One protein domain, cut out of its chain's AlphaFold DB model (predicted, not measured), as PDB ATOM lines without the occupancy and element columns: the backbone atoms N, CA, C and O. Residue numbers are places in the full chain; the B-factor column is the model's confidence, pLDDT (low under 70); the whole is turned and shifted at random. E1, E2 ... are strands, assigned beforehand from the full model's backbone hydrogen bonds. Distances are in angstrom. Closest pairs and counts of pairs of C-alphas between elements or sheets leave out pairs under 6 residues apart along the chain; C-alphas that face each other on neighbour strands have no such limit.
ATOM      1  N   LYS A  19      47.312  40.423  83.996       70.00
ATOM      2  CA  LYS A  19      46.389  41.411  83.445       70.00
ATOM      3  C   LYS A  19      47.227  42.516  82.823       70.00
ATOM      4  O   LYS A  19      48.100  43.080  83.489       70.00
ATOM      5  N   CYS A  20      47.008  42.771  81.540       78.81
ATOM      6  CA  CYS A  20      47.790  43.761  80.825       78.81
ATOM      7  C   CYS A  20      47.504  45.137  81.435       78.81
ATOM      8  O   CYS A  20      46.382  45.628  81.353       78.81
ATOM      9  N   THR A  21      48.505  45.756  82.063       82.19
ATOM     10  CA  THR A  21      48.347  47.063  82.721       82.19
ATOM     11  C   THR A  21      48.167  48.204  81.725       82.19
ATOM     12  O   THR A  21      47.710  49.269  82.112       82.19
ATOM     13  N   LEU A  22      48.532  47.988  80.455       82.88
ATOM     14  CA  LEU A  22      48.418  48.980  79.385       82.88
ATOM     15  C   LEU A  22      46.967  49.166  78.926       82.88
ATOM     16  O   LEU A  22      46.494  50.285  78.777       82.88
ATOM     17  N   CYS A  23      46.264  48.058  78.697       82.38
ATOM     18  CA  CYS A  23      44.873  48.061  78.241       82.38
ATOM     19  C   CYS A  23      43.880  47.690  79.351       82.38
ATOM     20  O   CYS A  23      42.718  47.447  79.059       82.38
ATOM     21  N   GLU A  24      44.339  47.578  80.600       81.88
ATOM     22  CA  GLU A  24      43.543  47.129  81.751       81.88
ATOM     23  C   GLU A  24      42.779  45.812  81.513       81.88
ATOM     24  O   GLU A  24      41.653  45.645  81.973       81.88
ATOM     25  N   ASP A  25      43.398  44.865  80.800       77.62
ATOM     26  CA  ASP A  25      42.791  43.584  80.384       77.62
ATOM     27  C   ASP A  25      41.659  43.698  79.338       77.62
ATOM     28  O   ASP A  25      41.172  42.676  78.859       77.62
ATOM     29  N   CYS A  26      41.292  44.908  78.898       79.38
ATOM     30  CA  CYS A  26      40.314  45.111  77.822       79.38
ATOM     31  C   CYS A  26      40.826  44.562  76.476       79.38
ATOM     32  O   CYS A  26      40.050  44.101  75.644       79.38
ATOM     33  N   GLY A  27      42.146  44.576  76.256       83.81
ATOM     34  CA  GLY A  27      42.773  44.132  75.004       83.81
ATOM     35  C   GLY A  27      42.888  45.221  73.936       83.81
ATOM     36  O   GLY A  27      43.405  44.953  72.853       83.81
ATOM     37  N   TRP A  28      42.473  46.451  74.241       85.38
ATOM     38  CA  TRP A  28      42.438  47.570  73.298       85.38
ATOM     39  C   TRP A  28      43.033  48.835  73.915       85.38
ATOM     40  O   TRP A  28      42.821  49.136  75.092       85.38
ATOM     41  N   VAL A  29      43.788  49.576  73.112       88.56
ATOM     42  CA  VAL A  29      44.375  50.876  73.471       88.56
ATOM     43  C   VAL A  29      43.871  51.940  72.508       88.56
ATOM     44  O   VAL A  29      43.355  51.619  71.438       88.56
ATOM     45  N   CYS A  30      43.968  53.210  72.879       90.00
ATOM     46  CA  CYS A  30      43.554  54.284  71.987       90.00
ATOM     47  C   CYS A  30      44.540  54.439  70.816       90.00
ATOM     48  O   CYS A  30      45.748  54.504  71.035       90.00
ATOM     49  N   GLU A  31      44.041  54.592  69.585       86.88
ATOM     50  CA  GLU A  31      44.886  54.820  68.399       86.88
ATOM     51  C   GLU A  31      45.697  56.124  68.464       86.88
ATOM     52  O   GLU A  31      46.763  56.234  67.874       86.88
ATOM     53  N   SER A  32      45.194  57.138  69.175       85.75
ATOM     54  CA  SER A  32      45.897  58.419  69.340       85.75
ATOM     55  C   SER A  32      46.883  58.393  70.508       85.75
ATOM     56  O   SER A  32      47.840  59.162  70.525       85.75
ATOM     57  N   HIS A  33      46.636  57.528  71.492       85.88
ATOM     58  CA  HIS A  33      47.407  57.422  72.728       85.88
ATOM     59  C   HIS A  33      47.615  55.944  73.049       85.88
ATOM     60  O   HIS A  33      46.827  55.333  73.775       85.88
ATOM     61  N   HIS A  34      48.678  55.363  72.490       82.00
ATOM     62  CA  HIS A  34      48.972  53.929  72.610       82.00
ATOM     63  C   HIS A  34      49.286  53.494  74.055       82.00
ATOM     64  O   HIS A  34      49.351  52.300  74.345       82.00
ATOM     65  N   ASP A  35      49.516  54.459  74.947       83.25
ATOM     66  CA  ASP A  35      49.756  54.291  76.378       83.25
ATOM     67  C   ASP A  35      48.472  54.292  77.221       83.25
ATOM     68  O   ASP A  35      48.541  54.074  78.432       83.25
ATOM     69  N   ARG A  36      47.309  54.531  76.604       84.88
ATOM     70  CA  ARG A  36      46.022  54.606  77.297       84.88
ATOM     71  C   ARG A  36      45.068  53.503  76.853       84.88
ATOM     72  O   ARG A  36      44.958  53.247  75.649       84.88
ATOM     73  N   PRO A  37      44.318  52.896  77.788       86.75
ATOM     74  CA  PRO A  37      43.277  51.949  77.432       86.75
ATOM     75  C   PRO A  37      42.200  52.648  76.592       86.75
ATOM     76  O   PRO A  37      41.942  53.850  76.731       86.75
ATOM     77  N   TRP A  38      41.601  51.900  75.671       85.56
ATOM     78  CA  TRP A  38      40.492  52.411  74.864       85.56
ATOM     79  C   TRP A  38      39.179  52.427  75.652       85.56
ATOM     80  O   TRP A  38      38.411  53.380  75.555       85.56
ATOM     81  N   GLU A  39      38.962  51.403  76.475       82.12
ATOM     82  CA  GLU A  39      37.781  51.237  77.315       82.12
ATOM     83  C   GLU A  39      38.207  50.945  78.759       82.12
ATOM     84  O   GLU A  39      39.272  50.374  78.996       82.12
ATOM     85  N   GLY A  40      37.393  51.360  79.730       80.12
ATOM     86  CA  GLY A  40      37.665  51.194  81.156       80.12
ATOM     87  C   GLY A  40      37.612  52.507  81.934       80.12
ATOM     88  O   GLY A  40      37.215  53.553  81.418       80.12
ATOM     89  N   LYS A  41      38.006  52.447  83.209       80.81
ATOM     90  CA  LYS A  41      38.032  53.618  84.104       80.81
ATOM     91  C   LYS A  41      39.103  54.633  83.707       80.81
ATOM     92  O   LYS A  41      38.891  55.826  83.889       80.81
ATOM     93  N   ASP A  42      40.208  54.155  83.136       82.00
ATOM     94  CA  ASP A  42      41.342  54.979  82.713       82.00
ATOM     95  C   ASP A  42      41.346  55.236  81.193       82.00
ATOM     96  O   ASP A  42      42.369  55.610  80.614       82.00
ATOM     97  N   ALA A  43      40.198  55.027  80.533       82.94
ATOM     98  CA  ALA A  43      40.053  55.160  79.090       82.94
ATOM     99  C   ALA A  43      40.422  56.559  78.577       82.94
ATOM    100  O   ALA A  43      40.127  57.584  79.202       82.94
ATOM    101  N   CYS A  44      41.028  56.619  77.387       84.06
ATOM    102  CA  CYS A  44      41.289  57.903  76.745       84.06
ATOM    103  C   CYS A  44      39.979  58.629  76.411       84.06
ATOM    104  O   CYS A  44      39.208  58.200  75.560       84.06
ATOM    105  N   THR A  45      39.780  59.815  76.984       83.19
ATOM    106  CA  THR A  45      38.630  60.690  76.686       83.19
ATOM    107  C   THR A  45      38.800  61.501  75.396       83.19
ATOM    108  O   THR A  45      38.079  62.465  75.161       83.19
ATOM    109  N   CYS A  46      39.790  61.155  74.575       85.69
ATOM    110  CA  CYS A  46      40.127  61.859  73.342       85.69
ATOM    111  C   CYS A  46      39.165  61.560  72.181       85.69
ATOM    112  O   CYS A  46      39.180  62.283  71.191       85.69
ATOM    113  N   GLY A  47      38.343  60.510  72.288       80.56
ATOM    114  CA  GLY A  47      37.388  60.117  71.245       80.56
ATOM    115  C   GLY A  47      38.010  59.413  70.033       80.56
ATOM    116  O   GLY A  47      37.315  59.209  69.044       80.56
ATOM    117  N   GLY A  48      39.297  59.051  70.095       82.00
ATOM    118  CA  GLY A  48      39.949  58.227  69.074       82.00
ATOM    119  C   GLY A  48      39.430  56.787  69.077       82.00
ATOM    120  O   GLY A  48      38.929  56.300  70.098       82.00
ATOM    121  N   ALA A  49      39.563  56.096  67.948       85.06
ATOM    122  CA  ALA A  49      39.181  54.696  67.834       85.06
ATOM    123  C   ALA A  49      40.088  53.782  68.679       85.06
ATOM    124  O   ALA A  49      41.189  54.151  69.106       85.06
ATOM    125  N   GLY A  50      39.597  52.570  68.931       85.62
ATOM    126  CA  GLY A  50      40.362  51.515  69.578       85.62
ATOM    127  C   GLY A  50      41.261  50.802  68.579       85.62
ATOM    128  O   GLY A  50      40.827  50.453  67.482       85.62
ATOM    129  N   MET A  51      42.499  50.537  68.981       86.38
ATOM    130  CA  MET A  51      43.425  49.659  68.273       86.38
ATOM    131  C   MET A  51      43.792  48.452  69.152       86.38
ATOM    132  O   MET A  51      43.785  48.567  70.385       86.38
ATOM    133  N   PRO A  52      44.122  47.294  68.552       84.81
ATOM    134  CA  PRO A  52      44.578  46.128  69.298       84.81
ATOM    135  C   PRO A  52      45.771  46.472  70.193       84.81
ATOM    136  O   PRO A  52      46.721  47.133  69.768       84.81
ATOM    137  N   CYS A  53      45.730  46.025  71.448       85.19
ATOM    138  CA  CYS A  53      46.825  46.234  72.384       85.19
ATOM    139  C   CYS A  53      48.097  45.520  71.885       85.19
ATOM    140  O   CYS A  53      48.093  44.291  71.795       85.19
ATOM    141  N   PRO A  54      49.221  46.227  71.669       79.38
ATOM    142  CA  PRO A  54      50.441  45.621  71.131       79.38
ATOM    143  C   PRO A  54      51.123  44.638  72.094       79.38
ATOM    144  O   PRO A  54      52.051  43.941  71.701       79.38
ATOM    145  N   TRP A  55      50.700  44.602  73.362       78.06
ATOM    146  CA  TRP A  55      51.282  43.742  74.395       78.06
ATOM    147  C   TRP A  55      50.535  42.428  74.605       78.06
ATOM    148  O   TRP A  55      51.165  41.406  74.844       78.06
ATOM    149  N   CYS A  56      49.202  42.451  74.569       79.44
ATOM    150  CA  CYS A  56      48.386  41.282  74.919       79.44
ATOM    151  C   CYS A  56      47.373  40.886  73.845       79.44
ATOM    152  O   CYS A  56      46.717  39.859  73.986       79.44
ATOM    153  N   ASN A  57      47.192  41.722  72.827       76.12
ATOM    154  CA  ASN A  57      46.217  41.521  71.769       76.12
ATOM    155  C   ASN A  57      46.833  41.886  70.416       76.12
ATOM    156  O   ASN A  57      46.219  42.587  69.621       76.12
ATOM    157  N   LEU A  58      48.091  41.490  70.196       75.69
ATOM    158  CA  LEU A  58      48.762  41.706  68.923       75.69
ATOM    159  C   LEU A  58      48.363  40.556  67.987       75.69
ATOM    160  O   LEU A  58      48.797  39.435  68.242       75.69
ATOM    161  N   PRO A  59      47.551  40.795  66.945       67.44
ATOM    162  CA  PRO A  59      47.256  39.753  65.969       67.44
ATOM    163  C   PRO A  59      48.553  39.345  65.256       67.44
ATOM    164  O   PRO A  59      49.249  40.201  64.695       67.44
ATOM    165  N   GLU A  60      48.899  38.054  65.255       64.12
ATOM    166  CA  GLU A  60      49.833  37.541  64.248       64.12
ATOM    167  C   GLU A  60      49.210  37.687  62.849       64.12
ATOM    168  O   GLU A  60      48.016  37.931  62.699       64.12
TER     169      GLU A  60
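Overview. This is residues 19 to 60 of the 82 residues of an uncharacterized protein of Bradyrhizobium erythrophlei (UniProt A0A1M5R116). This domain has little regular structure: loops gather round one short hairpin of two strands, E1 and E2, with both ends of the printed part toward one end and the wide loop of residues 31 to 49 toward the other. The printed part has 42 residues, with E1 then E2 antiparallel in one sheet and no named helix. The class is all strand, though the named elements hold only 6 residues. The whole is compact, radius of gyration of the C-alphas 8.9 A, spanning 27 by 18 by 12 A.

Arrangement. E1, residues 28 to 30, and E2, residues 50 to 52, form a hairpin of antiparallel neighbours, their directions at 131 degrees. C-alphas 28 and 52 face each other at 4.8 A. N 29 and O 51 are within hydrogen-bond range at 2.9 A, as are N 51 and O 29 at 2.8 A.

Along the chain. E1 begins at C-alpha 28 (42.438, 47.570, 73.298) and is 6.9 A long. E2 ends at C-alpha 52 (44.578, 46.128, 69.298) and is 6.8 A long.

Size, cuts and confidence. The two C-alphas farthest apart, of Thr 45 and Glu 60, are 28.6 A apart. The link from E1 to E2 is long, 19 residues. The printed part has no cut. Its mean pLDDT is 81.8, with residues 59 to 60 under 70.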